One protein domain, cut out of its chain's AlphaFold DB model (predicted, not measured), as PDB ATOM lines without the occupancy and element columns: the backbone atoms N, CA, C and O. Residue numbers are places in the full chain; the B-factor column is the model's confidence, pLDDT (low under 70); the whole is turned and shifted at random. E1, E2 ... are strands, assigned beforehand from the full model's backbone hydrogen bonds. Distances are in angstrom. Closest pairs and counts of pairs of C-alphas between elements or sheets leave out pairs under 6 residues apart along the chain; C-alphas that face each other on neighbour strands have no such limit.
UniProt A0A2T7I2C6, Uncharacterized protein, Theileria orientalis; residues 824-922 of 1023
ATOM      1  N   GLN A 824       9.865  28.417   5.851       90.00
ATOM      2  CA  GLN A 824      10.556  27.270   5.263       90.00
ATOM      3  C   GLN A 824      11.548  26.673   6.265       90.00
ATOM      4  O   GLN A 824      12.125  27.380   7.095       90.00
ATOM      5  N   PHE A 825      11.755  25.363   6.167       90.88
ATOM      6  CA  PHE A 825      12.643  24.584   7.029       90.88
ATOM      7  C   PHE A 825      13.654  23.833   6.168       90.88
ATOM      8  O   PHE A 825      13.327  23.462   5.042       90.88
ATOM      9  N   PHE A 826      14.861  23.610   6.680       88.31
ATOM     10  CA  PHE A 826      15.960  22.977   5.943       88.31
ATOM     11  C   PHE A 826      16.622  21.879   6.766       88.31
ATOM     12  O   PHE A 826      16.561  21.895   7.996       88.31
ATOM     13  N   ASP A 827      17.237  20.921   6.080       83.19
ATOM     14  CA  ASP A 827      17.871  19.762   6.692       83.19
ATOM     15  C   ASP A 827      19.174  20.102   7.431       83.19
ATOM     16  O   ASP A 827      19.851  21.087   7.144       83.19
ATOM     17  N   ALA A 828      19.552  19.267   8.397       72.69
ATOM     18  CA  ALA A 828      20.860  19.355   9.049       72.69
ATOM     19  C   ALA A 828      22.030  18.837   8.176       72.69
ATOM     20  O   ALA A 828      23.189  19.083   8.497       72.69
ATOM     21  N   ASN A 829      21.738  18.116   7.085       62.56
ATOM     22  CA  ASN A 829      22.684  17.233   6.385       62.56
ATOM     23  C   ASN A 829      23.086  17.706   4.969       62.56
ATOM     24  O   ASN A 829      23.449  16.889   4.117       62.56
ATOM     25  N   GLY A 830      23.033  19.013   4.700       54.91
ATOM     26  CA  GLY A 830      23.523  19.581   3.440       54.91
ATOM     27  C   GLY A 830      25.045  19.447   3.261       54.91
ATOM     28  O   GLY A 830      25.797  19.231   4.216       54.91
ATOM     29  N   GLN A 831      25.516  19.560   2.013       43.25
ATOM     30  CA  GLN A 831      26.947  19.449   1.710       43.25
ATOM     31  C   GLN A 831      27.756  20.559   2.403       43.25
ATOM     32  O   GLN A 831      27.270  21.668   2.627       43.25
ATOM     33  N   ASP A 832      28.989  20.219   2.785       47.91
ATOM     34  CA  ASP A 832      29.924  21.060   3.546       47.91
ATOM     35  C   ASP A 832      29.407  21.567   4.913       47.91
ATOM     36  O   ASP A 832      29.974  22.490   5.496       47.91
ATOM     37  N   GLY A 833      28.366  20.931   5.470       51.56
ATOM     38  CA  GLY A 833      27.874  21.211   6.824       51.56
ATOM     39  C   GLY A 833      27.011  22.470   6.941       51.56
ATOM     40  O   GLY A 833      26.872  23.014   8.036       51.56
ATOM     41  N   GLN A 834      26.427  22.939   5.833       55.81
ATOM     42  CA  GLN A 834      25.393  23.977   5.846       55.81
ATOM     43  C   GLN A 834      24.033  23.398   5.427       55.81
ATOM     44  O   GLN A 834      23.991  22.621   4.473       55.81
ATOM     45  N   PRO A 835      22.915  23.794   6.070       60.09
ATOM     46  CA  PRO A 835      21.565  23.454   5.615       60.09
ATOM     47  C   PRO A 835      21.340  23.900   4.167       60.09
ATOM     48  O   PRO A 835      21.442  25.091   3.864       60.09
ATOM     49  N   GLN A 836      21.047  22.957   3.265       62.38
ATOM     50  CA  GLN A 836      20.914  23.239   1.826       62.38
ATOM     51  C   GLN A 836      19.634  22.673   1.208       62.38
ATOM     52  O   GLN A 836      19.084  23.306   0.306       62.38
ATOM     53  N   ASN A 837      19.121  21.532   1.680       76.25
ATOM     54  CA  ASN A 837      17.873  20.985   1.157       76.25
ATOM     55  C   ASN A 837      16.708  21.507   1.997       76.25
ATOM     56  O   ASN A 837      16.721  21.406   3.224       76.25
ATOM     57  N   GLN A 838      15.671  22.041   1.350       82.25
ATOM     58  CA  GLN A 838      14.420  22.337   2.047       82.25
ATOM     59  C   GLN A 838      13.819  21.014   2.553       82.25
ATOM     60  O   GLN A 838      13.658  20.077   1.770       82.25
ATOM     61  N   LEU A 839      13.471  20.942   3.840       81.75
ATOM     62  CA  LEU A 839      12.765  19.802   4.422       81.75
ATOM     63  C   LEU A 839      11.402  19.651   3.723       81.75
ATOM     64  O   LEU A 839      10.583  20.576   3.800       81.75
ATOM     65  N   PRO A 840      11.135  18.518   3.047       75.62
ATOM     66  CA  PRO A 840       9.843  18.287   2.416       75.62
ATOM     67  C   PRO A 840       8.754  18.078   3.477       75.62
ATOM     68  O   PRO A 840       9.021  17.574   4.570       75.62
ATOM     69  N   GLY A 841       7.509  18.433   3.150       68.06
ATOM     70  CA  GLY A 841       6.354  18.421   4.060       68.06
ATOM     71  C   GLY A 841       5.895  17.052   4.579       68.06
ATOM     72  O   GLY A 841       4.803  16.951   5.128       68.06
ATOM     73  N   ASN A 842       6.701  16.003   4.402       73.81
ATOM     74  CA  ASN A 842       6.548  14.682   5.014       73.81
ATOM     75  C   ASN A 842       7.606  14.386   6.102       73.81
ATOM     76  O   ASN A 842       7.687  13.248   6.559       73.81
ATOM     77  N   ARG A 843       8.437  15.372   6.477       80.62
ATOM     78  CA  ARG A 843       9.405  15.309   7.598       80.62
ATOM     79  C   ARG A 843       9.004  16.172   8.801       80.62
ATOM     80  O   ARG A 843       9.793  16.366   9.727       80.62
ATOM     81  N   TYR A 844       7.816  16.763   8.732       82.88
ATOM     82  CA  TYR A 844       7.206  17.493   9.827       82.88
ATOM     83  C   TYR A 844       5.681  17.406   9.745       82.88
ATOM     84  O   TYR A 844       5.089  17.407   8.662       82.88
ATOM     85  N   HIS A 845       5.028  17.427  10.901       80.25
ATOM     86  CA  HIS A 845       3.578  17.484  11.023       80.25
ATOM     87  C   HIS A 845       3.117  18.908  11.364       80.25
ATOM     88  O   HIS A 845       3.429  19.439  12.431       80.25
ATOM     89  N   ALA A 846       2.348  19.527  10.462       84.19
ATOM     90  CA  ALA A 846       1.802  20.871  10.640       84.19
ATOM     91  C   ALA A 846       0.349  20.841  11.158       84.19
ATOM     92  O   ALA A 846      -0.505  20.150  10.604       84.19
ATOM     93  N   ILE A 847       0.042  21.624  12.197       78.56
ATOM     94  CA  ILE A 847      -1.298  21.752  12.790       78.56
ATOM     95  C   ILE A 847      -1.654  23.231  12.965       78.56
ATOM     96  O   ILE A 847      -0.963  23.982  13.646       78.56
ATOM     97  N   SER A 848      -2.785  23.639  12.398       83.62
ATOM     98  CA  SER A 848      -3.398  24.951  12.594       83.62
ATOM     99  C   SER A 848      -4.349  24.936  13.787       83.62
ATOM    100  O   SER A 848      -5.258  24.110  13.838       83.62
ATOM    101  N   TYR A 849      -4.219  25.925  14.668       80.12
ATOM    102  CA  TYR A 849      -5.225  26.296  15.658       80.12
ATOM    103  C   TYR A 849      -5.852  27.649  15.303       80.12
ATOM    104  O   TYR A 849      -5.159  28.618  14.975       80.12
ATOM    105  N   TYR A 850      -7.177  27.710  15.368       81.75
ATOM    106  CA  TYR A 850      -7.973  28.917  15.182       81.75
ATOM    107  C   TYR A 850      -8.940  29.080  16.355       81.75
ATOM    108  O   TYR A 850      -9.571  28.111  16.781       81.75
ATOM    109  N   LYS A 851      -9.100  30.320  16.824       82.56
ATOM    110  CA  LYS A 851     -10.144  30.713  17.769       82.56
ATOM    111  C   LYS A 851     -10.617  32.137  17.486       82.56
ATOM    112  O   LYS A 851      -9.814  33.014  17.166       82.56
ATOM    113  N   ALA A 852     -11.921  32.368  17.570       78.38
ATOM    114  CA  ALA A 852     -12.537  33.645  17.255       78.38
ATOM    115  C   ALA A 852     -12.025  34.754  18.194       78.38
ATOM    116  O   ALA A 852     -12.172  34.688  19.412       78.38
ATOM    117  N   GLY A 853     -11.416  35.791  17.611       77.38
ATOM    118  CA  GLY A 853     -10.815  36.909  18.348       77.38
ATOM    119  C   GLY A 853      -9.353  36.707  18.773       77.38
ATOM    120  O   GLY A 853      -8.759  37.643  19.306       77.38
ATOM    121  N   GLU A 854      -8.752  35.545  18.505       76.75
ATOM    122  CA  GLU A 854      -7.336  35.258  18.768       76.75
ATOM    123  C   GLU A 854      -6.532  35.178  17.452       76.75
ATOM    124  O   GLU A 854      -7.101  34.904  16.390       76.75
ATOM    125  N   PRO A 855      -5.208  35.438  17.464       74.44
ATOM    126  CA  PRO A 855      -4.372  35.194  16.293       74.44
ATOM    127  C   PRO A 855      -4.349  33.696  15.959       74.44
ATOM    128  O   PRO A 855      -4.244  32.855  16.852       74.44
ATOM    129  N   ARG A 856      -4.407  33.363  14.664       77.56
ATOM    130  CA  ARG A 856      -4.191  31.990  14.186       77.56
ATOM    131  C   ARG A 856      -2.786  31.536  14.590       77.56
ATOM    132  O   ARG A 856      -1.829  32.282  14.400       77.56
ATOM    133  N   GLN A 857      -2.681  30.320  15.114       83.75
ATOM    134  CA  GLN A 857      -1.418  29.713  15.533       83.75
ATOM    135  C   GLN A 857      -1.163  28.488  14.654       83.75
ATOM    136  O   GLN A 857      -2.100  27.744  14.354       83.75
ATOM    137  N   ILE A 858       0.073  28.281  14.208       84.38
ATOM    138  CA  ILE A 858       0.447  27.101  13.418       84.38
ATOM    139  C   ILE A 858       1.654  26.444  14.077       84.38
ATOM    140  O   ILE A 858       2.693  27.077  14.248       84.38
ATOM    141  N   TYR A 859       1.492  25.184  14.458       79.88
ATOM    142  CA  TYR A 859       2.514  24.353  15.080       79.88
ATOM    143  C   TYR A 859       3.097  23.415  14.030       79.88
ATOM    144  O   TYR A 859       2.345  22.769  13.306       79.88
ATOM    145  N   TYR A 860       4.416  23.314  13.983       85.25
ATOM    146  CA  TYR A 860       5.164  22.367  13.172       85.25
ATOM    147  C   TYR A 860       5.961  21.487  14.127       85.25
ATOM    148  O   TYR A 860       6.779  22.006  14.883       85.25
ATOM    149  N   PHE A 861       5.703  20.187  14.127       78.69
ATOM    150  CA  PHE A 861       6.457  19.198  14.899       78.69
ATOM    151  C   PHE A 861       7.399  18.482  13.940       78.69
ATOM    152  O   PHE A 861       6.942  18.062  12.881       78.69
ATOM    153  N   PHE A 862       8.688  18.393  14.265       82.31
ATOM    154  CA  PHE A 862       9.685  17.818  13.360       82.31
ATOM    155  C   PHE A 862       9.918  16.337  13.651       82.31
ATOM    156  O   PHE A 862      10.086  15.952  14.808       82.31
ATOM    157  N   ASP A 863       9.972  15.539  12.586       76.50
ATOM    158  CA  ASP A 863      10.252  14.100  12.640       76.50
ATOM    159  C   ASP A 863      11.733  13.796  12.314       76.50
ATOM    160  O   ASP A 863      12.213  12.687  12.543       76.50
ATOM    161  N   GLU A 864      12.471  14.794  11.805       78.56
ATOM    162  CA  GLU A 864      13.923  14.793  11.578       78.56
ATOM    163  C   GLU A 864      14.551  16.147  11.961       78.56
ATOM    164  O   GLU A 864      13.870  17.172  12.020       78.56
ATOM    165  N   ASP A 865      15.868  16.163  12.186       84.88
ATOM    166  CA  ASP A 865      16.616  17.338  12.645       84.88
ATOM    167  C   ASP A 865      16.538  18.535  11.675       84.88
ATOM    168  O   ASP A 865      17.117  18.549  10.581       84.88
ATOM    169  N   CYS A 866      15.837  19.584  12.114       88.00
ATOM    170  CA  CYS A 866      15.705  20.852  11.403       88.00
ATOM    171  C   CYS A 866      16.965  21.711  11.591       88.00
ATOM    172  O   CYS A 866      17.224  22.226  12.680       88.00
ATOM    173  N   GLY A 867      17.748  21.872  10.522       85.50
ATOM    174  CA  GLY A 867      19.022  22.594  10.506       85.50
ATOM    175  C   GLY A 867      18.900  24.111  10.327       85.50
ATOM    176  O   GLY A 867      19.789  24.843  10.752       85.50
ATOM    177  N   MET A 868      17.817  24.618   9.729       89.50
ATOM    178  CA  MET A 868      17.556  26.063   9.615       89.50
ATOM    179  C   MET A 868      16.062  26.366   9.468       89.50
ATOM    180  O   MET A 868      15.340  25.670   8.755       89.50
ATOM    181  N   VAL A 869      15.625  27.461  10.097       91.44
ATOM    182  CA  VAL A 869      14.298  28.071   9.935       91.44
ATOM    183  C   VAL A 869      14.456  29.385   9.170       91.44
ATOM    184  O   VAL A 869      15.178  30.282   9.610       91.44
ATOM    185  N   GLN A 870      13.765  29.523   8.042       89.75
ATOM    186  CA  GLN A 870      13.807  30.691   7.157       89.75
ATOM    187  C   GLN A 870      12.405  31.305   7.034       89.75
ATOM    188  O   GLN A 870      11.421  30.582   6.904       89.75
ATOM    189  N   CYS A 871      12.294  32.635   7.062       88.06
ATOM    190  CA  CYS A 871      11.032  33.352   6.895       88.06
ATOM    191  C   CYS A 871      11.159  34.485   5.861       88.06
ATOM    192  O   CYS A 871      12.027  35.348   5.982       88.06
ATOM    193  N   ASN A 872      10.281  34.506   4.854       84.62
ATOM    194  CA  ASN A 872      10.316  35.408   3.693       84.62
ATOM    195  C   ASN A 872      11.696  35.444   3.000       84.62
ATOM    196  O   ASN A 872      12.177  36.503   2.605       84.62
ATOM    197  N   GLY A 873      12.361  34.289   2.893       81.50
ATOM    198  CA  GLY A 873      13.709  34.181   2.324       81.50
ATOM    199  C   GLY A 873      14.851  34.658   3.235       81.50
ATOM    200  O   GLY A 873      16.014  34.476   2.880       81.50
ATOM    201  N   ALA A 874      14.573  35.204   4.424       83.88
ATOM    202  CA  ALA A 874      15.592  35.567   5.410       83.88
ATOM    203  C   ALA A 874      15.748  34.461   6.476       83.88
ATOM    204  O   ALA A 874      14.735  33.997   7.006       83.88
ATOM    205  N   PRO A 875      16.970  34.016   6.822       86.25
ATOM    206  CA  PRO A 875      17.165  33.059   7.911       86.25
ATOM    207  C   PRO A 875      16.762  33.686   9.255       86.25
ATOM    208  O   PRO A 875      17.121  34.825   9.553       86.25
ATOM    209  N   VAL A 876      16.006  32.939  10.061       89.31
ATOM    210  CA  VAL A 876      15.557  33.330  11.411       89.31
ATOM    211  C   VAL A 876      16.433  32.676  12.476       89.31
ATOM    212  O   VAL A 876      16.835  33.324  13.439       89.31
ATOM    213  N   TRP A 877      16.736  31.394  12.281       91.25
ATOM    214  CA  TRP A 877      17.590  30.582  13.140       91.25
ATOM    215  C   TRP A 877      18.293  29.527  12.285       91.25
ATOM    216  O   TRP A 877      17.699  29.003  11.342       91.25
ATOM    217  N   TRP A 878      19.531  29.194  12.638       87.69
ATOM    218  CA  TRP A 878      20.299  28.095  12.060       87.69
ATOM    219  C   TRP A 878      20.932  27.266  13.177       87.69
ATOM    220  O   TRP A 878      21.249  27.786  14.251       87.69
ATOM    221  N   HIS A 879      21.136  25.982  12.908       81.81
ATOM    222  CA  HIS A 879      21.846  25.084  13.799       81.81
ATOM    223  C   HIS A 879      23.306  25.520  13.975       81.81
ATOM    224  O   HIS A 879      23.983  25.966  13.049       81.81
ATOM    225  N   THR A 880      23.793  25.340  15.195       76.88
ATOM    226  CA  THR A 880      25.197  25.430  15.590       76.88
ATOM    227  C   THR A 880      25.490  24.248  16.506       76.88
ATOM    228  O   THR A 880      24.579  23.758  17.176       76.88
ATOM    229  N   SER A 881      26.754  23.837  16.610       71.00
ATOM    230  CA  SER A 881      27.180  22.699  17.445       71.00
ATOM    231  C   SER A 881      26.623  22.721  18.876       71.00
ATOM    232  O   SER A 881      26.371  21.669  19.452       71.00
ATOM    233  N   ASN A 882      26.383  23.915  19.428       67.06
ATOM    234  CA  ASN A 882      25.966  24.125  20.814       67.06
ATOM    235  C   ASN A 882      24.458  24.449  20.953       67.06
ATOM    236  O   ASN A 882      23.983  24.662  22.067       67.06
ATOM    237  N   SER A 883      23.680  24.511  19.859       68.00
ATOM    238  CA  SER A 883      22.240  24.839  19.908       68.00
ATOM    239  C   SER A 883      21.304  23.631  19.876       68.00
ATOM    240  O   SER A 883      20.112  23.794  20.141       68.00
ATOM    241  N   GLY A 884      21.793  22.450  19.485       80.25
ATOM    242  CA  GLY A 884      20.932  21.311  19.145       80.25
ATOM    243  C   GLY A 884      19.924  21.645  18.032       80.25
ATOM    244  O   GLY A 884      20.110  22.614  17.285       80.25
ATOM    245  N   TYR A 885      18.855  20.853  17.941       85.06
ATOM    246  CA  TYR A 885      17.786  20.988  16.944       85.06
ATOM    247  C   TYR A 885      16.421  21.233  17.610       85.06
ATOM    248  O   TYR A 885      16.193  20.744  18.724       85.06
ATOM    249  N   PRO A 886      15.514  22.004  16.980       87.25
ATOM    250  CA  PRO A 886      14.193  22.261  17.529       87.25
ATOM    251  C   PRO A 886      13.272  21.058  17.297       87.25
ATOM    252  O   PRO A 886      13.161  20.561  16.180       87.25
ATOM    253  N   SER A 887      12.555  20.627  18.334       79.50
ATOM    254  CA  SER A 887      11.520  19.590  18.236       79.50
ATOM    255  C   SER A 887      10.175  20.145  17.750       79.50
ATOM    256  O   SER A 887       9.355  19.401  17.204       79.50
ATOM    257  N   SER A 888       9.942  21.457  17.879       84.94
ATOM    258  CA  SER A 888       8.837  22.133  17.191       84.94
ATOM    259  C   SER A 888       9.079  23.622  16.926       84.94
ATOM    260  O   SER A 888       9.890  24.279  17.582       84.94
ATOM    261  N   VAL A 889       8.332  24.165  15.962       88.12
ATOM    262  CA  VAL A 889       8.179  25.603  15.696       88.12
ATOM    263  C   VAL A 889       6.708  25.980  15.855       88.12
ATOM    264  O   VAL A 889       5.841  25.356  15.252       88.12
ATOM    265  N   THR A 890       6.411  27.034  16.613       85.88
ATOM    266  CA  THR A 890       5.080  27.668  16.642       85.88
ATOM    267  C   THR A 890       5.140  29.030  15.963       85.88
ATOM    268  O   THR A 890       5.947  29.869  16.353       85.88
ATOM    269  N   TYR A 891       4.274  29.269  14.981       86.44
ATOM    270  CA  TYR A 891       4.158  30.530  14.250       86.44
ATOM    271  C   TYR A 891       2.863  31.267  14.611       86.44
ATOM    272  O   TYR A 891       1.772  30.700  14.525       86.44
ATOM    273  N   LEU A 892       2.993  32.543  14.991       81.94
ATOM    274  CA  LEU A 892       1.895  33.453  15.344       81.94
ATOM    275  C   LEU A 892       1.953  34.756  14.511       81.94
ATOM    276  O   LEU A 892       1.757  35.853  15.040       81.94
ATOM    277  N   ASN A 893       2.269  34.645  13.214       78.06
ATOM    278  CA  ASN A 893       2.491  35.719  12.220       78.06
ATOM    279  C   ASN A 893       3.689  36.657  12.498       78.06
ATOM    280  O   ASN A 893       4.539  36.863  11.633       78.06
ATOM    281  N   ASN A 894       3.774  37.233  13.700       83.81
ATOM    282  CA  ASN A 894       4.825  38.179  14.104       83.81
ATOM    283  C   ASN A 894       5.784  37.596  15.159       83.81
ATOM    284  O   ASN A 894       6.741  38.261  15.556       83.81
ATOM    285  N   GLU A 895       5.523  36.373  15.621       88.44
ATOM    286  CA  GLU A 895       6.302  35.659  16.632       88.44
ATOM    287  C   GLU A 895       6.524  34.208  16.173       88.44
ATOM    288  O   GLU A 895       5.618  33.583  15.612       88.44
ATOM    289  N   LEU A 896       7.741  33.708  16.379       90.62
ATOM    290  CA  LEU A 896       8.186  32.344  16.097       90.62
ATOM    291  C   LEU A 896       8.791  31.775  17.379       90.62
ATOM    292  O   LEU A 896       9.766  32.319  17.892       90.62
ATOM    293  N   ILE A 897       8.223  30.691  17.900       87.00
ATOM    294  CA  ILE A 897       8.714  30.010  19.103       87.00
ATOM    295  C   ILE A 897       9.344  28.691  18.666       87.00
ATOM    296  O   ILE A 897       8.638  27.827  18.150       87.00
ATOM    297  N   LEU A 898      10.655  28.546  18.851       88.88
ATOM    298  CA  LEU A 898      11.396  27.317  18.571       88.88
ATOM    299  C   LEU A 898      11.577  26.563  19.891       88.88
ATOM    300  O   LEU A 898      12.269  27.041  20.792       88.88
ATOM    301  N   GLN A 899      10.949  25.397  20.013       81.38
ATOM    302  CA  GLN A 899      11.072  24.524  21.175       81.38
ATOM    303  C   GLN A 899      12.259  23.581  20.984       81.38
ATOM    304  O   GLN A 899      12.337  22.887  19.976       81.38
ATOM    305  N   PHE A 900      13.146  23.511  21.972       83.88
ATOM    306  CA  PHE A 900      14.268  22.573  22.041       83.88
ATOM    307  C   PHE A 900      14.069  21.621  23.228       83.88
ATOM    308  O   PHE A 900      13.184  21.815  24.067       83.88
ATOM    309  N   ASN A 901      14.914  20.594  23.330       71.31
ATOM    310  CA  ASN A 901      14.882  19.663  24.466       71.31
ATOM    311  C   ASN A 901      15.428  20.297  25.764       71.31
ATOM    312  O   ASN A 901      15.076  19.849  26.849       71.31
ATOM    313  N   ASN A 902      16.252  21.349  25.663       70.06
ATOM    314  CA  ASN A 902      16.887  22.046  26.789       70.06
ATOM    315  C   ASN A 902      16.347  23.469  27.047       70.06
ATOM    316  O   ASN A 902      17.008  24.257  27.723       70.06
ATOM    317  N   GLY A 903      15.194  23.828  26.472       75.31
ATOM    318  CA  GLY A 903      14.638  25.180  26.561       75.31
ATOM    319  C   GLY A 903      13.849  25.590  25.321       75.31
ATOM    320  O   GLY A 903      13.456  24.750  24.517       75.31
ATOM    321  N   PHE A 904      13.632  26.890  25.142       86.62
ATOM    322  CA  PHE A 904      13.016  27.447  23.936       86.62
ATOM    323  C   PHE A 904      13.602  28.822  23.590       86.62
ATOM    324  O   PHE A 904      14.077  29.547  24.466       86.62
ATOM    325  N   ASP A 905      13.506  29.189  22.313       86.88
ATOM    326  CA  ASP A 905      13.784  30.534  21.810       86.88
ATOM    327  C   ASP A 905      12.496  31.180  21.287       86.88
ATOM    328  O   ASP A 905      11.668  30.523  20.654       86.88
ATOM    329  N   VAL A 906      12.340  32.486  21.501       89.44
ATOM    330  CA  VAL A 906      11.249  33.296  20.943       89.44
ATOM    331  C   VAL A 906      11.840  34.359  20.034       89.44
ATOM    332  O   VAL A 906      12.464  35.311  20.504       89.44
ATOM    333  N   TYR A 907      11.591  34.239  18.739       90.25
ATOM    334  CA  TYR A 907      11.930  35.224  17.723       90.25
ATOM    335  C   TYR A 907      10.728  36.126  17.446       90.25
ATOM    336  O   TYR A 907       9.600  35.653  17.318       90.25
ATOM    337  N   LYS A 908      10.958  37.435  17.319       89.00
ATOM    338  CA  LYS A 908       9.927  38.416  16.951       89.00
ATOM    339  C   LYS A 908      10.301  39.175  15.691       89.00
ATOM    340  O   LYS A 908      11.467  39.502  15.471       89.00
ATOM    341  N   ARG A 909       9.288  39.472  14.881       82.00
ATOM    342  CA  ARG A 909       9.401  40.261  13.655       82.00
ATOM    343  C   ARG A 909       9.440  41.749  14.014       82.00
ATOM    344  O   ARG A 909       8.445  42.311  14.467       82.00
ATOM    345  N   SER A 910      10.602  42.364  13.837       78.06
ATOM    346  CA  SER A 910      10.807  43.815  13.892       78.06
ATOM    347  C   SER A 910      10.682  44.429  12.488       78.06
ATOM    348  O   SER A 910      10.505  43.705  11.506       78.06
ATOM    349  N   ASN A 911      10.804  45.756  12.374       69.56
ATOM    350  CA  ASN A 911      10.839  46.435  11.071       69.56
ATOM    351  C   ASN A 911      12.047  46.007  10.215       69.56
ATOM    352  O   ASN A 911      11.955  46.013   8.991       69.56
ATOM    353  N   ASP A 912      13.150  45.619  10.863       65.00
ATOM    354  CA  ASP A 912      14.452  45.372  10.235       65.00
ATOM    355  C   ASP A 912      14.774  43.869  10.086       65.00
ATOM    356  O   ASP A 912      15.872  43.500   9.679       65.00
ATOM    357  N   GLY A 913      13.822  42.986  10.421       79.50
ATOM    358  CA  GLY A 913      13.963  41.528  10.324       79.50
ATOM    359  C   GLY A 913      13.487  40.779  11.571       79.50
ATOM    360  O   GLY A 913      12.840  41.346  12.455       79.50
ATOM    361  N   TRP A 914      13.809  39.488  11.649       88.25
ATOM    362  CA  TRP A 914      13.543  38.662  12.831       88.25
ATOM    363  C   TRP A 914      14.671  38.793  13.859       88.25
ATOM    364  O   TRP A 914      15.844  38.774  13.502       88.25
ATOM    365  N   GLN A 915      14.315  38.925  15.137       86.31
ATOM    366  CA  GLN A 915      15.266  39.090  16.239       86.31
ATOM    367  C   GLN A 915      14.898  38.178  17.413       86.31
ATOM    368  O   GLN A 915      13.719  38.035  17.748       86.31
ATOM    369  N   LEU A 916      15.906  37.583  18.056       87.06
ATOM    370  CA  LEU A 916      15.746  36.784  19.270       87.06
ATOM    371  C   LEU A 916      15.286  37.689  20.429       87.06
ATOM    372  O   LEU A 916      16.035  38.535  20.910       87.06
ATOM    373  N   SER A 917      14.035  37.526  20.861       86.88
ATOM    374  CA  SER A 917      13.382  38.320  21.912       86.88
ATOM    375  C   SER A 917      13.483  37.695  23.306       86.88
ATOM    376  O   SER A 917      13.286  38.414  24.286       86.88
ATOM    377  N   ARG A 918      13.686  36.378  23.404       83.94
ATOM    378  CA  ARG A 918      13.856  35.608  24.650       83.94
ATOM    379  C   ARG A 918      14.537  34.289  24.287       83.94
ATOM    380  O   ARG A 918      14.151  33.687  23.291       83.94
ATOM    381  N   SER A 919      15.492  33.840  25.090       81.94
ATOM    382  CA  SER A 919      16.035  32.478  25.040       81.94
ATOM    383  C   SER A 919      16.077  31.940  26.460       81.94
ATOM    384  O   SER A 919      16.519  32.654  27.360       81.94
ATOM    385  N   GLU A 920      15.588  30.721  26.666       73.75
ATOM    386  CA  GLU A 920      15.601  30.035  27.965       73.75
ATOM    387  C   GLU A 920      16.247  28.655  27.841       73.75
ATOM    388  O   GLU A 920      15.711  27.650  28.298       73.75
ATOM    389  N   ARG A 921      17.395  28.618  27.161       67.38
ATOM    390  CA  ARG A 921      18.276  27.451  27.060       67.38
ATOM    391  C   ARG A 921      19.173  27.373  28.294       67.38
ATOM    392  O   ARG A 921      19.743  28.389  28.693       67.38
ATOM    393  N   SER A 922      19.370  26.182  28.854       56.56
ATOM    394  CA  SER A 922      20.449  25.965  29.823       56.56
ATOM    395  C   SER A 922      21.820  26.064  29.138       56.56
ATOM    396  O   SER A 922      22.056  25.451  28.095       56.56
TER     397      SER A 922
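This is residues 824 to 922 of the 1023 residues of an uncharacterized protein of Theileria orientalis (UniProt A0A2T7I2C6). Two antiparallel sheets lie partly face to face as a sandwich: a strongly twisted sheet of six strands, with a small sheet of three strands, E1, E4 and E5, over part of one face. The hairpin of E2 and E3 runs out to one end of the long axis, and the loop round Asp 832 makes the other end. The 99 printed residues hold nine named strands, E1 to E9 in chain order, and no named helix; the class is all strand. The sheet orders are E2, E3, E6, E7, E8, E9 and E1, E4, E5. The whole is compact, with a radius of gyration of the C-alphas of 13.4 A, yet elongated in outline, spanning 46 by 28 by 27 A.

The large sheet begins at edge strand E2, residues 844 to 851, which forms a hairpin with E3, residues 857 to 862; N 847 and O 859 are 2.8 A apart, within hydrogen-bond range. E6, residues 888 to 891, is the next neighbour, with N 860 and O 889 at 2.8 A. E7, residues 895 to 900, E8, residues 903 to 910, and edge strand E9, residues 913 to 919, follow; E6 to E9 form a meander, each strand the antiparallel neighbour of the one before. Pairs here are N 890 and O 897, 2.8 A, N 898 and O 905, 2.9 A, and N 908 and O 915, 2.9 A. From edge to edge the strands' lines turn by 90 degrees. In the small sheet, E4, residues 866 to 871, is the inner strand between E1, residues 824 to 827, and E5, residues 874 to 878; N 826 and O 868 are 3.0 A apart, N 869 and O 877 2.9 A. The facing parts of the two sheets are 10.1 A apart centre to centre, their best planes 19 degrees apart. The closest C-alphas of E5 and E9, those of Val 876 and Trp 914, are 5.9 A apart. E2 is apart from E1, E4 and E5.

E2 is 23.2 A long, E8 22.9 A, E9 17.4 A, E3 16.4 A, E7 16.2 A, E4 14.1 A, E5 11.1 A, E1 10.6 A and E6 10.1 A. C-alpha 824, where E1 begins, is at (10.556, 27.270, 5.263); C-alpha 851, where E2 ends, is at (-10.144, 30.713, 17.769); C-alpha 919, where E9 ends, is at (16.035, 32.478, 25.040).

The two C-alphas farthest apart, those of Asp 832 and Ala 852, are 46.4 A apart. The printed part has no cut. The link from E1 to E2, residues 828 to 843, is long. The mean pLDDT of the printed part is 79.4; residues 829 to 836, 841, 882 to 883, 911 to 912 and 921 to 922 are under 70.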